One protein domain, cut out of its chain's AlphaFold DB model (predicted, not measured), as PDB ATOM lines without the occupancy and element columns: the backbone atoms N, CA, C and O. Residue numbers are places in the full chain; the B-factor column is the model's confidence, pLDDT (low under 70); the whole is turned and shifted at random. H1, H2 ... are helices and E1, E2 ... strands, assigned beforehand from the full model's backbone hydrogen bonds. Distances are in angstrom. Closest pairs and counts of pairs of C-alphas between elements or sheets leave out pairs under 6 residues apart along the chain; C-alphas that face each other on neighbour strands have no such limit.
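What this domain is: This is residues 244 to 282 and 293 to 363 of the 508 residues of the protein "ATP-binding protein" of Bradyrhizobium diazoefficiens (UniProt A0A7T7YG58). One long helix, H3, runs along one face of a narrow sheet of four strands and reaches well past it with its later residues, while H2 makes a corner with the beginning of H3 on that same face and H1 lies farther out beyond H2. No named helix covers the sheet's other face. The printed part has 110 residues, with three named helices and four named strands in the order H1, H2, E1, E2, H3, E3, E4; the class is mixed, helices and strands. The sheet is branched and mixed, with E1 antiparallel and E3 and E4 parallel to E2. The whole is loose, with a radius of gyration of the C-alphas of 16.9 A, and elongated, with spans of 53 by 28 by 24 A.

Where its parts are: H1 is residues 250 to 256, beginning at C-alpha 250 at (-18.067, 27.910, 48.608). H2, residues 261 to 272, is 16.9 A long, and E1, residues 273 to 278, is 14.7 A long. E2, residues 296 to 303, measures 22.2 A. H3, residues 306 to 337, measures 46.5 A and ends at C-alpha 337 at (-22.106, 75.453, 52.003). E3 is residues 347 to 349, and E4 is residues 353 to 355, ending at C-alpha 355 at (-13.670, 35.264, 31.710).

How they stand to each other: E1 lies on one side of E2, antiparallel at 167 degrees, with N 298 and O 277 2.8 A apart, within hydrogen-bond range. E3, beside residues 296 to 298, and E4, beside 300 to 303, lie on the other side. E3 is parallel to E2 at 35 degrees, with N 349 and O 297 at 2.7 A; E4 is parallel to it at 18 degrees, with N 354 and O 301 at 2.8 A. E2, H3 and E3 form a strand-helix-strand unit, two parallel neighbour strands with a helix between, with a right-handed crossover. H3 is on the sheet at a height of 8.5 A, over E2, E4 and, only just, with 3 C-alphas, E3. It runs along the strands, at 9 degrees to E2 on the local plane. The closest C-alphas of H3 and E3 are those of Thr 320 and Arg 347, 5.0 A apart. H2 is on the same face, 8.4 A high, over none of the strands. H2 and residues 307 to 312 of H3 touch, about perpendicular at 74 degrees; the closest C-alphas are those of Lys 269 and Gly 308, 4.7 A apart. H1 and H2 are close but not clearly touching, with the C-alphas of Ser 250 and Asn 271 closest at 7.4 A. In H2 and H3 every O i to N i+4 pair is within hydrogen-bond range; in H1, 2 of 3 are.

The domain as a whole: The two C-alphas farthest apart are those of Ile 255 and Ala 336, at 53.4 A. Residues 283 to 292 are not printed, and C-alphas 282 and 293 are 7.3 A apart across this cut. Of the links printed whole, none is long. The mean pLDDT of the printed part is 74.6, with residues 244 to 271 and 359 to 363 among those under 70.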
ATOM      1  N   ARG A 244     -18.107  41.010  48.134       60.25
ATOM      2  CA  ARG A 244     -17.041  40.001  48.231       60.25
ATOM      3  C   ARG A 244     -17.528  38.569  48.493       60.25
ATOM      4  O   ARG A 244     -18.648  38.322  48.924       60.25
ATOM      5  N   ARG A 245     -16.620  37.616  48.235       47.22
ATOM      6  CA  ARG A 245     -16.756  36.153  48.409       47.22
ATOM      7  C   ARG A 245     -16.986  35.686  49.852       47.22
ATOM      8  O   ARG A 245     -17.466  34.580  50.087       47.22
ATOM      9  N   ASP A 246     -16.606  36.498  50.826       44.06
ATOM     10  CA  ASP A 246     -16.812  36.281  52.266       44.06
ATOM     11  C   ASP A 246     -18.294  36.264  52.667       44.06
ATOM     12  O   ASP A 246     -18.665  35.518  53.580       44.06
ATOM     13  N   ARG A 247     -19.155  36.956  51.912       47.59
ATOM     14  CA  ARG A 247     -20.614  36.842  52.023       47.59
ATOM     15  C   ARG A 247     -21.156  35.455  51.628       47.59
ATOM     16  O   ARG A 247     -22.268  35.119  52.037       47.59
ATOM     17  N   THR A 248     -20.386  34.627  50.902       42.56
ATOM     18  CA  THR A 248     -20.827  33.336  50.323       42.56
ATOM     19  C   THR A 248     -19.723  32.254  50.264       42.56
ATOM     20  O   THR A 248     -19.214  31.904  49.194       42.56
ATOM     21  N   PRO A 249     -19.345  31.625  51.398       39.12
ATOM     22  CA  PRO A 249     -18.298  30.602  51.401       39.12
ATOM     23  C   PRO A 249     -18.674  29.387  50.532       39.12
ATOM     24  O   PRO A 249     -19.666  28.713  50.792       39.12
ATOM     25  N   SER A 250     -17.843  29.041  49.543       31.48
ATOM     26  CA  SER A 250     -18.067  27.910  48.608       31.48
ATOM     27  C   SER A 250     -18.356  26.542  49.258       31.48
ATOM     28  O   SER A 250     -18.941  25.659  48.632       31.48
ATOM     29  N   VAL A 251     -17.956  26.338  50.518       28.02
ATOM     30  CA  VAL A 251     -18.300  25.137  51.298       28.02
ATOM     31  C   VAL A 251     -19.759  25.182  51.768       28.02
ATOM     32  O   VAL A 251     -20.436  24.166  51.675       28.02
ATOM     33  N   LEU A 252     -20.259  26.350  52.189       30.53
ATOM     34  CA  LEU A 252     -21.664  26.562  52.555       30.53
ATOM     35  C   LEU A 252     -22.584  26.438  51.336       30.53
ATOM     36  O   LEU A 252     -23.611  25.794  51.457       30.53
ATOM     37  N   PHE A 253     -22.184  26.917  50.153       32.50
ATOM     38  CA  PHE A 253     -22.957  26.730  48.912       32.50
ATOM     39  C   PHE A 253     -23.234  25.248  48.601       32.50
ATOM     40  O   PHE A 253     -24.362  24.865  48.307       32.50
ATOM     41  N   ARG A 254     -22.213  24.389  48.736       30.72
ATOM     42  CA  ARG A 254     -22.342  22.936  48.510       30.72
ATOM     43  C   ARG A 254     -23.162  22.216  49.585       30.72
ATOM     44  O   ARG A 254     -23.648  21.122  49.321       30.72
ATOM     45  N   ILE A 255     -23.269  22.793  50.782       29.38
ATOM     46  CA  ILE A 255     -24.014  22.222  51.914       29.38
ATOM     47  C   ILE A 255     -25.472  22.703  51.914       29.38
ATOM     48  O   ILE A 255     -26.367  21.894  52.131       29.38
ATOM     49  N   ILE A 256     -25.702  23.997  51.664       35.59
ATOM     50  CA  ILE A 256     -27.025  24.640  51.625       35.59
ATOM     51  C   ILE A 256     -27.758  24.275  50.329       35.59
ATOM     52  O   ILE A 256     -28.969  24.094  50.362       35.59
ATOM     53  N   ASN A 257     -27.032  24.095  49.214       36.09
ATOM     54  CA  ASN A 257     -27.590  23.769  47.896       36.09
ATOM     55  C   ASN A 257     -28.808  24.656  47.557       36.09
ATOM     56  O   ASN A 257     -29.910  24.123  47.384       36.09
ATOM     57  N   PRO A 258     -28.628  25.996  47.535       47.81
ATOM     58  CA  PRO A 258     -29.733  26.939  47.389       47.81
ATOM     59  C   PRO A 258     -30.528  26.598  46.133       47.81
ATOM     60  O   PRO A 258     -29.954  26.451  45.051       47.81
ATOM     61  N   LYS A 259     -31.842  26.412  46.276       44.59
ATOM     62  CA  LYS A 259     -32.706  25.991  45.158       44.59
ATOM     63  C   LYS A 259     -33.194  27.178  44.333       44.59
ATOM     64  O   LYS A 259     -33.626  26.991  43.199       44.59
ATOM     65  N   ASP A 260     -33.144  28.375  44.909       54.38
ATOM     66  CA  ASP A 260     -33.559  29.614  44.270       54.38
ATOM     67  C   ASP A 260     -32.562  30.092  43.188       54.38
ATOM     68  O   ASP A 260     -31.387  30.327  43.492       54.38
ATOM     69  N   PRO A 261     -33.000  30.286  41.927       47.66
ATOM     70  CA  PRO A 261     -32.144  30.773  40.844       47.66
ATOM     71  C   PRO A 261     -31.551  32.171  41.085       47.66
ATOM     72  O   PRO A 261     -30.441  32.444  40.621       47.66
ATOM     73  N   ILE A 262     -32.258  33.059  41.798       54.41
ATOM     74  CA  ILE A 262     -31.763  34.409  42.126       54.41
ATOM     75  C   ILE A 262     -30.605  34.299  43.118       54.41
ATOM     76  O   ILE A 262     -29.528  34.847  42.878       54.41
ATOM     77  N   SER A 263     -30.783  33.500  44.170       55.97
ATOM     78  CA  SER A 263     -29.736  33.177  45.136       55.97
ATOM     79  C   SER A 263     -28.538  32.516  44.448       55.97
ATOM     80  O   SER A 263     -27.415  32.981  44.599       55.97
ATOM     81  N   GLN A 264     -28.731  31.518  43.582       56.06
ATOM     82  CA  GLN A 264     -27.617  30.916  42.829       56.06
ATOM     83  C   GLN A 264     -26.821  31.946  42.006       56.06
ATOM     84  O   GLN A 264     -25.587  31.915  42.009       56.06
ATOM     85  N   ARG A 265     -27.503  32.894  41.348       58.03
ATOM     86  CA  ARG A 265     -26.861  33.979  40.586       58.03
ATOM     87  C   ARG A 265     -26.084  34.931  41.493       58.03
ATOM     88  O   ARG A 265     -24.927  35.214  41.197       58.03
ATOM     89  N   GLU A 266     -26.669  35.401  42.593       57.97
ATOM     90  CA  GLU A 266     -25.980  36.265  43.566       57.97
ATOM     91  C   GLU A 266     -24.738  35.589  44.166       57.97
ATOM     92  O   GLU A 266     -23.673  36.199  44.288       57.97
ATOM     93  N   TRP A 267     -24.825  34.289  44.448       58.88
ATOM     94  CA  TRP A 267     -23.706  33.503  44.959       58.88
ATOM     95  C   TRP A 267     -22.589  33.314  43.923       58.88
ATOM     96  O   TRP A 267     -21.408  33.369  44.284       58.88
ATOM     97  N   ALA A 268     -22.927  33.123  42.644       58.66
ATOM     98  CA  ALA A 268     -21.952  33.044  41.558       58.66
ATOM     99  C   ALA A 268     -21.216  34.383  41.347       58.66
ATOM    100  O   ALA A 268     -19.995  34.387  41.177       58.66
ATOM    101  N   LYS A 269     -21.928  35.520  41.439       60.66
ATOM    102  CA  LYS A 269     -21.341  36.873  41.364       60.66
ATOM    103  C   LYS A 269     -20.301  37.099  42.462       60.66
ATOM    104  O   LYS A 269     -19.156  37.443  42.176       60.66
ATOM    105  N   GLN A 270     -20.690  36.882  43.719       60.78
ATOM    106  CA  GLN A 270     -19.855  37.190  44.884       60.78
ATOM    107  C   GLN A 270     -18.637  36.263  44.994       60.78
ATOM    108  O   GLN A 270     -17.566  36.700  45.409       60.78
ATOM    109  N   ASN A 271     -18.750  35.002  44.558       64.88
ATOM    110  CA  ASN A 271     -17.613  34.076  44.543       64.88
ATOM    111  C   ASN A 271     -16.525  34.441  43.525       64.88
ATOM    112  O   ASN A 271     -15.358  34.100  43.745       64.88
ATOM    113  N   ALA A 272     -16.895  35.107  42.431       71.62
ATOM    114  CA  ALA A 272     -15.968  35.495  41.375       71.62
ATOM    115  C   ALA A 272     -15.144  36.739  41.737       71.62
ATOM    116  O   ALA A 272     -13.991  36.846  41.310       71.62
ATOM    117  N   VAL A 273     -15.701  37.659  42.536       80.12
ATOM    118  CA  VAL A 273     -15.022  38.892  42.962       80.12
ATOM    119  C   VAL A 273     -13.915  38.569  43.965       80.12
ATOM    120  O   VAL A 273     -14.150  38.117  45.086       80.12
ATOM    121  N   ARG A 274     -12.671  38.843  43.565       83.25
ATOM    122  CA  ARG A 274     -11.473  38.654  44.392       83.25
ATOM    123  C   ARG A 274     -11.157  39.890  45.218       83.25
ATOM    124  O   ARG A 274     -10.738  39.763  46.366       83.25
ATOM    125  N   ARG A 275     -11.306  41.082  44.630       87.06
ATOM    126  CA  ARG A 275     -10.933  42.339  45.286       87.06
ATOM    127  C   ARG A 275     -11.669  43.537  44.699       87.06
ATOM    128  O   ARG A 275     -11.801  43.650  43.486       87.06
ATOM    129  N   VAL A 276     -12.051  44.453  45.582       90.56
ATOM    130  CA  VAL A 276     -12.482  45.819  45.261       90.56
ATOM    131  C   VAL A 276     -11.461  46.762  45.886       90.56
ATOM    132  O   VAL A 276     -11.127  46.603  47.065       90.56
ATOM    133  N   MET A 277     -10.897  47.681  45.106       92.44
ATOM    134  CA  MET A 277      -9.849  48.580  45.594       92.44
ATOM    135  C   MET A 277      -9.781  49.896  44.808       92.44
ATOM    136  O   MET A 277     -10.288  49.971  43.690       92.44
ATOM    137  N   PRO A 278      -9.123  50.933  45.353       92.81
ATOM    138  CA  PRO A 278      -8.751  52.114  44.587       92.81
ATOM    139  C   PRO A 278      -7.911  51.762  43.365       92.81
ATOM    140  O   PRO A 278      -6.855  51.136  43.500       92.81
ATOM    141  N   ARG A 279      -8.313  52.258  42.194       92.19
ATOM    142  CA  ARG A 279      -7.436  52.296  41.026       92.19
ATOM    143  C   ARG A 279      -6.377  53.368  41.237       92.19
ATOM    144  O   ARG A 279      -6.644  54.448  41.770       92.19
ATOM    145  N   MET A 280      -5.154  53.068  40.820       88.00
ATOM    146  CA  MET A 280      -4.072  54.047  40.834       88.00
ATOM    147  C   MET A 280      -4.414  55.218  39.904       88.00
ATOM    148  O   MET A 280      -4.880  55.006  38.783       88.00
ATOM    149  N   GLY A 281      -4.205  56.445  40.389       86.50
ATOM    150  CA  GLY A 281      -4.411  57.651  39.596       86.50
ATOM    151  C   GLY A 281      -3.470  57.682  38.394       86.50
ATOM    152  O   GLY A 281      -2.426  57.026  38.394       86.50
ATOM    153  N   LEU A 282      -3.841  58.442  37.369       85.62
ATOM    154  CA  LEU A 282      -3.018  58.631  36.178       85.62
ATOM    155  C   LEU A 282      -2.463  60.057  36.146       85.62
ATOM    156  O   LEU A 282      -3.200  61.009  36.408       85.62
ATOM    157  N   PRO A 293      -4.651  62.034  41.424       79.75
ATOM    158  CA  PRO A 293      -5.959  61.851  42.039       79.75
ATOM    159  C   PRO A 293      -6.539  60.464  41.746       79.75
ATOM    160  O   PRO A 293      -6.562  60.012  40.600       79.75
ATOM    161  N   LYS A 294      -7.034  59.798  42.791       86.88
ATOM    162  CA  LYS A 294      -7.724  58.511  42.684       86.88
ATOM    163  C   LYS A 294      -9.223  58.765  42.685       86.88
ATOM    164  O   LYS A 294      -9.802  59.007  43.729       86.88
ATOM    165  N   ASP A 295      -9.852  58.732  41.522       90.75
ATOM    166  CA  ASP A 295     -11.302  58.936  41.390       90.75
ATOM    167  C   ASP A 295     -12.042  57.680  40.905       90.75
ATOM    168  O   ASP A 295     -13.251  57.700  40.669       90.75
ATOM    169  N   THR A 296     -11.308  56.583  40.728       93.81
ATOM    170  CA  THR A 296     -11.785  55.359  40.096       93.81
ATOM    171  C   THR A 296     -11.571  54.185  41.042       93.81
ATOM    172  O   THR A 296     -10.481  54.001  41.582       93.81
ATOM    173  N   ILE A 297     -12.612  53.383  41.228       94.94
ATOM    174  CA  ILE A 297     -12.556  52.094  41.926       94.94
ATOM    175  C   ILE A 297     -12.340  51.014  40.866       94.94
ATOM    176  O   ILE A 297     -12.877  51.133  39.770       94.94
ATOM    177  N   GLU A 298     -11.570  49.971  41.150       93.50
ATOM    178  CA  GLU A 298     -11.412  48.813  40.265       93.50
ATOM    179  C   GLU A 298     -11.874  47.523  40.947       93.50
ATOM    180  O   GLU A 298     -11.716  47.344  42.161       93.50
ATOM    181  N   VAL A 299     -12.451  46.626  40.144       90.62
ATOM    182  CA  VAL A 299     -12.961  45.327  40.589       90.62
ATOM    183  C   VAL A 299     -12.227  44.214  39.860       90.62
ATOM    184  O   VAL A 299     -12.257  44.125  38.637       90.62
ATOM    185  N   HIS A 300     -11.591  43.344  40.637       90.69
ATOM    186  CA  HIS A 300     -10.896  42.157  40.150       90.69
ATOM    187  C   HIS A 300     -11.802  40.948  40.334       90.69
ATOM    188  O   HIS A 300     -12.141  40.605  41.472       90.69
ATOM    189  N   ALA A 301     -12.172  40.288  39.241       87.38
ATOM    190  CA  ALA A 301     -13.020  39.100  39.275       87.38
ATOM    191  C   ALA A 301     -12.645  38.105  38.172       87.38
ATOM    192  O   ALA A 301     -12.095  38.495  37.148       87.38
ATOM    193  N   THR A 302     -12.955  36.823  38.371       86.06
ATOM    194  CA  THR A 302     -12.761  35.783  37.347       86.06
ATOM    195  C   THR A 302     -14.005  34.911  37.256       86.06
ATOM    196  O   THR A 302     -14.432  34.362  38.272       86.06
ATOM    197  N   PHE A 303     -14.557  34.753  36.052       79.75
ATOM    198  CA  PHE A 303     -15.766  33.970  35.803       79.75
ATOM    199  C   PHE A 303     -15.515  32.778  34.890       79.75
ATOM    200  O   PHE A 303     -14.890  32.909  33.842       79.75
ATOM    201  N   THR A 304     -16.097  31.640  35.255       78.12
ATOM    202  CA  THR A 304     -16.204  30.436  34.415       78.12
ATOM    203  C   THR A 304     -17.631  30.211  33.902       78.12
ATOM    204  O   THR A 304     -17.858  29.311  33.101       78.12
ATOM    205  N   GLU A 305     -18.600  31.008  34.369       70.69
ATOM    206  CA  GLU A 305     -20.021  30.911  34.017       70.69
ATOM    207  C   GLU A 305     -20.584  32.278  33.595       70.69
ATOM    208  O   GLU A 305     -20.376  33.286  34.277       70.69
ATOM    209  N   GLU A 306     -21.347  32.295  32.499       65.44
ATOM    210  CA  GLU A 306     -21.902  33.508  31.875       65.44
ATOM    211  C   GLU A 306     -22.900  34.249  32.782       65.44
ATOM    212  O   GLU A 306     -22.830  35.469  32.933       65.44
ATOM    213  N   ASN A 307     -23.807  33.520  33.441       61.12
ATOM    214  CA  ASN A 307     -24.866  34.117  34.267       61.12
ATOM    215  C   ASN A 307     -24.310  34.948  35.434       61.12
ATOM    216  O   ASN A 307     -24.842  36.014  35.750       61.12
ATOM    217  N   GLY A 308     -23.231  34.476  36.068       65.88
ATOM    218  CA  GLY A 308     -22.547  35.223  37.122       65.88
ATOM    219  C   GLY A 308     -21.892  36.496  36.584       65.88
ATOM    220  O   GLY A 308     -21.967  37.540  37.229       65.88
ATOM    221  N   PHE A 309     -21.302  36.425  35.388       72.69
ATOM    222  CA  PHE A 309     -20.643  37.562  34.748       72.69
ATOM    223  C   PHE A 309     -21.634  38.681  34.414       72.69
ATOM    224  O   PHE A 309     -21.451  39.801  34.887       72.69
ATOM    225  N   PHE A 310     -22.716  38.375  33.687       66.00
ATOM    226  CA  PHE A 310     -23.742  39.372  33.345       66.00
ATOM    227  C   PHE A 310     -24.402  39.968  34.588       66.00
ATOM    228  O   PHE A 310     -24.679  41.161  34.673       66.00
ATOM    229  N   GLY A 311     -24.606  39.131  35.600       62.78
ATOM    230  CA  GLY A 311     -25.130  39.574  36.872       62.78
ATOM    231  C   GLY A 311     -24.230  40.580  37.598       62.78
ATOM    232  O   GLY A 311     -24.752  41.503  38.229       62.78
ATOM    233  N   LEU A 312     -22.904  40.409  37.523       74.12
ATOM    234  CA  LEU A 312     -21.937  41.346  38.089       74.12
ATOM    235  C   LEU A 312     -21.851  42.625  37.252       74.12
ATOM    236  O   LEU A 312     -21.838  43.709  37.825       74.12
ATOM    237  N   THR A 313     -21.807  42.535  35.923       71.38
ATOM    238  CA  THR A 313     -21.691  43.722  35.060       71.38
ATOM    239  C   THR A 313     -22.910  44.638  35.183       71.38
ATOM    240  O   THR A 313     -22.738  45.845  35.362       71.38
ATOM    241  N   SER A 314     -24.129  44.086  35.217       64.56
ATOM    242  CA  SER A 314     -25.348  44.860  35.500       64.56
ATOM    243  C   SER A 314     -25.293  45.539  36.869       64.56
ATOM    244  O   SER A 314     -25.614  46.724  36.994       64.56
ATOM    245  N   PHE A 315     -24.819  44.824  37.895       72.50
ATOM    246  CA  PHE A 315     -24.621  45.420  39.213       72.50
ATOM    247  C   PHE A 315     -23.593  46.556  39.171       72.50
ATOM    248  O   PHE A 315     -23.843  47.617  39.730       72.50
ATOM    249  N   LEU A 316     -22.443  46.376  38.516       79.56
ATOM    250  CA  LEU A 316     -21.389  47.394  38.454       79.56
ATOM    251  C   LEU A 316     -21.844  48.650  37.709       79.56
ATOM    252  O   LEU A 316     -21.448  49.757  38.086       79.56
ATOM    253  N   ALA A 317     -22.707  48.506  36.701       74.88
ATOM    254  CA  ALA A 317     -23.350  49.632  36.032       74.88
ATOM    255  C   ALA A 317     -24.261  50.413  36.997       74.88
ATOM    256  O   ALA A 317     -24.151  51.640  37.096       74.88
ATOM    257  N   TYR A 318     -25.104  49.707  37.759       76.62
ATOM    258  CA  TYR A 318     -25.912  50.307  38.824       76.62
ATOM    259  C   TYR A 318     -25.029  50.982  39.883       76.62
ATOM    260  O   TYR A 318     -25.169  52.176  40.140       76.62
ATOM    261  N   ALA A 319     -24.050  50.266  40.433       82.56
ATOM    262  CA  ALA A 319     -23.177  50.771  41.481       82.56
ATOM    263  C   ALA A 319     -22.357  51.984  41.018       82.56
ATOM    264  O   ALA A 319     -22.193  52.944  41.765       82.56
ATOM    265  N   THR A 320     -21.916  52.011  39.759       87.25
ATOM    266  CA  THR A 320     -21.259  53.182  39.160       87.25
ATOM    267  C   THR A 320     -22.172  54.408  39.159       87.25
ATOM    268  O   THR A 320     -21.718  55.506  39.492       87.25
ATOM    269  N   LYS A 321     -23.460  54.247  38.827       85.75
ATOM    270  CA  LYS A 321     -24.450  55.334  38.892       85.75
ATOM    271  C   LYS A 321     -24.615  55.846  40.324       85.75
ATOM    272  O   LYS A 321     -24.633  57.056  40.538       85.75
ATOM    273  N   GLU A 322     -24.684  54.945  41.296       87.44
ATOM    274  CA  GLU A 322     -24.858  55.291  42.710       87.44
ATOM    275  C   GLU A 322     -23.621  55.977  43.317       87.44
ATOM    276  O   GLU A 322     -23.748  56.996  43.999       87.44
ATOM    277  N   ILE A 323     -22.413  55.503  42.998       94.62
ATOM    278  CA  ILE A 323     -21.148  56.158  43.374       94.62
ATOM    279  C   ILE A 323     -21.066  57.562  42.770       94.62
ATOM    280  O   ILE A 323     -20.703  58.523  43.453       94.62
ATOM    281  N   ARG A 324     -21.472  57.717  41.507       95.69
ATOM    282  CA  ARG A 324     -21.517  59.025  40.850       95.69
ATOM    283  C   ARG A 324     -22.505  59.980  41.523       95.69
ATOM    284  O   ARG A 324     -22.144  61.132  41.753       95.69
ATOM    285  N   LYS A 325     -23.706  59.515  41.891       95.06
ATOM    286  CA  LYS A 325     -24.669  60.315  42.671       95.06
ATOM    287  C   LYS A 325     -24.055  60.787  43.993       95.06
ATOM    288  O   LYS A 325     -24.139  61.970  44.314       95.06
ATOM    289  N   CYS A 326     -23.386  59.894  44.726       96.69
ATOM    290  CA  CYS A 326     -22.700  60.226  45.979       96.69
ATOM    291  C   CYS A 326     -21.669  61.350  45.795       96.69
ATOM    292  O   CYS A 326     -21.644  62.314  46.565       96.69
ATOM    293  N   HIS A 327     -20.870  61.270  44.731       96.94
ATOM    294  CA  HIS A 327     -19.934  62.326  44.358       96.94
ATOM    295  C   HIS A 327     -20.633  63.654  44.053       96.94
ATOM    296  O   HIS A 327     -20.239  64.700  44.566       96.94
ATOM    297  N   GLU A 328     -21.691  63.627  43.244       96.38
ATOM    298  CA  GLU A 328     -22.446  64.824  42.865       96.38
ATOM    299  C   GLU A 328     -23.095  65.506  44.078       96.38
ATOM    300  O   GLU A 328     -23.053  66.735  44.196       96.38
ATOM    301  N   TRP A 329     -23.637  64.730  45.020       96.25
ATOM    302  CA  TRP A 329     -24.199  65.239  46.273       96.25
ATOM    303  C   TRP A 329     -23.148  65.873  47.183       96.25
ATOM    304  O   TRP A 329     -23.404  66.947  47.741       96.25
ATOM    305  N   SER A 330     -21.965  65.258  47.288       96.00
ATOM    306  CA  SER A 330     -20.817  65.828  48.001       96.00
ATOM    307  C   SER A 330     -20.360  67.139  47.349       96.00
ATOM    308  O   SER A 330     -20.242  68.163  48.016       96.00
ATOM    309  N   GLU A 331     -20.191  67.181  46.027       95.06
ATOM    310  CA  GLU A 331     -19.773  68.402  45.328       95.06
ATOM    311  C   GLU A 331     -20.803  69.533  45.431       95.06
ATOM    312  O   GLU A 331     -20.442  70.706  45.576       95.06
ATOM    313  N   LYS A 332     -22.099  69.203  45.398       93.56
ATOM    314  CA  LYS A 332     -23.180  70.176  45.587       93.56
ATOM    315  C   LYS A 332     -23.100  70.827  46.968       93.56
ATOM    316  O   LYS A 332     -23.218  72.051  47.058       93.56
ATOM    317  N   SER A 333     -22.862  70.057  48.031       92.44
ATOM    318  CA  SER A 333     -22.749  70.611  49.386       92.44
ATOM    319  C   SER A 333     -21.458  71.401  49.598       92.44
ATOM    320  O   SER A 333     -21.500  72.469  50.217       92.44
ATOM    321  N   ARG A 334     -20.340  70.973  48.998       92.69
ATOM    322  CA  ARG A 334     -19.089  71.748  48.968       92.69
ATOM    323  C   ARG A 334     -19.281  73.116  48.318       92.69
ATOM    324  O   ARG A 334     -18.882  74.124  48.894       92.69
ATOM    325  N   LYS A 335     -19.954  73.180  47.165       89.94
ATOM    326  CA  LYS A 335     -20.231  74.448  46.463       89.94
ATOM    327  C   LYS A 335     -21.230  75.336  47.206       89.94
ATOM    328  O   LYS A 335     -21.029  76.541  47.280       89.94
ATOM    329  N   ALA A 336     -22.304  74.756  47.743       87.06
ATOM    330  CA  ALA A 336     -23.393  75.521  48.349       87.06
ATOM    331  C   ALA A 336     -23.105  75.985  49.788       87.06
ATOM    332  O   ALA A 336     -23.626  77.018  50.206       87.06
ATOM    333  N   LYS A 337     -22.325  75.219  50.562       85.31
ATOM    334  CA  LYS A 337     -22.106  75.453  52.003       85.31
ATOM    335  C   LYS A 337     -20.634  75.408  52.430       85.31
ATOM    336  O   LYS A 337     -20.368  75.357  53.626       85.31
ATOM    337  N   ALA A 338     -19.688  75.416  51.485       85.25
ATOM    338  CA  ALA A 338     -18.249  75.326  51.760       85.25
ATOM    339  C   ALA A 338     -17.869  74.117  52.643       85.25
ATOM    340  O   ALA A 338     -16.970  74.206  53.480       85.25
ATOM    341  N   ALA A 339     -18.570  72.988  52.465       85.50
ATOM    342  CA  ALA A 339     -18.240  71.738  53.144       85.50
ATOM    343  C   ALA A 339     -16.773  71.358  52.873       85.50
ATOM    344  O   ALA A 339     -16.293  71.474  51.741       85.50
ATOM    345  N   LYS A 340     -16.058  70.911  53.909       91.25
ATOM    346  CA  LYS A 340     -14.649  70.507  53.781       91.25
ATOM    347  C   LYS A 340     -14.512  69.070  53.276       91.25
ATOM    348  O   LYS A 340     -13.571  68.784  52.543       91.25
ATOM    349  N   HIS A 341     -15.455  68.202  53.636       95.44
ATOM    350  CA  HIS A 341     -15.473  66.789  53.262       95.44
ATOM    351  C   HIS A 341     -15.640  66.596  51.754       95.44
ATOM    352  O   HIS A 341     -16.497  67.238  51.140       95.44
ATOM    353  N   SER A 342     -14.861  65.686  51.167       94.88
ATOM    354  CA  SER A 342     -14.949  65.331  49.752       94.88
ATOM    355  C   SER A 342     -15.147  63.828  49.577       94.88
ATOM    356  O   SER A 342     -14.524  63.012  50.249       94.88
ATOM    357  N   PHE A 343     -16.062  63.451  48.687       96.94
ATOM    358  CA  PHE A 343     -16.183  62.080  48.203       96.94
ATOM    359  C   PHE A 343     -15.651  62.034  46.771       96.94
ATOM    360  O   PHE A 343     -16.294  62.541  45.852       96.94
ATOM    361  N   ILE A 344     -14.450  61.488  46.578       95.00
ATOM    362  CA  ILE A 344     -13.684  61.670  45.332       95.00
ATOM    363  C   ILE A 344     -14.002  60.647  44.229       95.00
ATOM    364  O   ILE A 344     -13.622  60.858  43.078       95.00
ATOM    365  N   TRP A 345     -14.707  59.563  44.555       96.56
ATOM    366  CA  TRP A 345     -14.962  58.441  43.646       96.56
ATOM    367  C   TRP A 345     -16.084  58.743  42.658       96.56
ATOM    368  O   TRP A 345     -17.178  59.126  43.052       96.56
ATOM    369  N   ARG A 346     -15.836  58.532  41.364       93.31
ATOM    370  CA  ARG A 346     -16.767  58.881  40.278       93.31
ATOM    371  C   ARG A 346     -17.266  57.681  39.489       93.31
ATOM    372  O   ARG A 346     -18.299  57.782  38.830       93.31
ATOM    373  N   ARG A 347     -16.502  56.587  39.480       92.00
ATOM    374  CA  ARG A 347     -16.786  55.407  38.659       92.00
ATOM    375  C   ARG A 347     -16.154  54.139  39.218       92.00
ATOM    376  O   ARG A 347     -15.173  54.209  39.963       92.00
ATOM    377  N   ILE A 348     -16.682  53.005  38.776       91.12
ATOM    378  CA  ILE A 348     -16.106  51.682  38.988       91.12
ATOM    379  C   ILE A 348     -15.646  51.149  37.627       91.12
ATOM    380  O   ILE A 348     -16.371  51.252  36.642       91.12
ATOM    381  N   ALA A 349     -14.418  50.650  37.560       90.06
ATOM    382  CA  ALA A 349     -13.821  50.061  36.375       90.06
ATOM    383  C   ALA A 349     -13.918  48.531  36.426       90.06
ATOM    384  O   ALA A 349     -13.682  47.917  37.471       90.06
ATOM    385  N   ASP A 350     -14.239  47.944  35.279       84.38
ATOM    386  CA  ASP A 350     -14.511  46.522  35.057       84.38
ATOM    387  C   ASP A 350     -13.465  45.846  34.147       84.38
ATOM    388  O   ASP A 350     -13.557  44.657  33.845       84.38
ATOM    389  N   ASP A 351     -12.412  46.566  33.754       86.62
ATOM    390  CA  ASP A 351     -11.362  46.077  32.857       86.62
ATOM    391  C   ASP A 351     -10.523  44.933  33.456       86.62
ATOM    392  O   ASP A 351      -9.898  44.174  32.716       86.62
ATOM    393  N   GLN A 352     -10.553  44.776  34.784       90.00
ATOM    394  CA  GLN A 352      -9.882  43.705  35.533       90.00
ATOM    395  C   GLN A 352     -10.786  42.478  35.792       90.00
ATOM    396  O   GLN A 352     -10.443  41.605  36.592       90.00
ATOM    397  N   ILE A 353     -11.948  42.390  35.135       87.50
ATOM    398  CA  ILE A 353     -12.828  41.214  35.192       87.50
ATOM    399  C   ILE A 353     -12.442  40.253  34.077       87.50
ATOM    400  O   ILE A 353     -12.557  40.608  32.913       87.50
ATOM    401  N   GLU A 354     -12.013  39.039  34.399       88.31
ATOM    402  CA  GLU A 354     -11.591  38.004  33.449       88.31
ATOM    403  C   GLU A 354     -12.670  36.928  33.254       88.31
ATOM    404  O   GLU A 354     -13.422  36.612  34.176       88.31
ATOM    405  N   THR A 355     -12.737  36.346  32.054       82.69
ATOM    406  CA  THR A 355     -13.670  35.264  31.710       82.69
ATOM    407  C   THR A 355     -12.904  34.077  31.131       82.69
ATOM    408  O   THR A 355     -11.990  34.242  30.321       82.69
ATOM    409  N   GLU A 356     -13.275  32.869  31.543       80.31
ATOM    410  CA  GLU A 356     -12.734  31.608  31.043       80.31
ATOM    411  C   GLU A 356     -13.842  30.853  30.301       80.31
ATOM    412  O   GLU A 356     -14.886  30.544  30.869       80.31
ATOM    413  N   GLY A 357     -13.623  30.550  29.020       71.94
ATOM    414  CA  GLY A 357     -14.566  29.768  28.211       71.94
ATOM    415  C   GLY A 357     -15.665  30.568  27.497       71.94
ATOM    416  O   GLY A 357     -16.372  29.982  26.684       71.94
ATOM    417  N   PHE A 358     -15.770  31.885  27.720       70.75
ATOM    418  CA  PHE A 358     -16.700  32.778  27.011       70.75
ATOM    419  C   PHE A 358     -16.132  34.205  26.858       70.75
ATOM    420  O   PHE A 358     -15.169  34.581  27.534       70.75
ATOM    421  N   LEU A 359     -16.691  34.994  25.933       68.50
ATOM    422  CA  LEU A 359     -16.255  36.369  25.641       68.50
ATOM    423  C   LEU A 359     -16.921  37.380  26.590       68.50
ATOM    424  O   LEU A 359     -18.086  37.224  26.936       68.50
ATOM    425  N   LYS A 360     -16.189  38.440  26.971       66.56
ATOM    426  CA  LYS A 360     -16.700  39.529  27.834       66.56
ATOM    427  C   LYS A 360     -17.711  40.440  27.134       66.56
ATOM    428  O   LYS A 360     -18.489  41.125  27.791       66.56
ATOM    429  N   GLU A 361     -17.633  40.523  25.810       63.38
ATOM    430  CA  GLU A 361     -18.401  41.483  25.021       63.38
ATOM    431  C   GLU A 361     -19.887  41.136  25.077       63.38
ATOM    432  O   GLU A 361     -20.320  40.062  24.662       63.38
ATOM    433  N   THR A 362     -20.666  42.063  25.635       52.81
ATOM    434  CA  THR A 362     -22.122  41.979  25.625       52.81
ATOM    435  C   THR A 362     -22.607  42.581  24.319       52.81
ATOM    436  O   THR A 362     -22.339  43.745  24.030       52.81
ATOM    437  N   TYR A 363     -23.323  41.791  23.533       57.16
ATOM    438  CA  TYR A 363     -23.938  42.268  22.308       57.16
ATOM    439  C   TYR A 363     -25.350  42.772  22.603       57.16
ATOM    440  O   TYR A 363     -26.152  42.063  23.209       57.16
TER     441      TYR A 363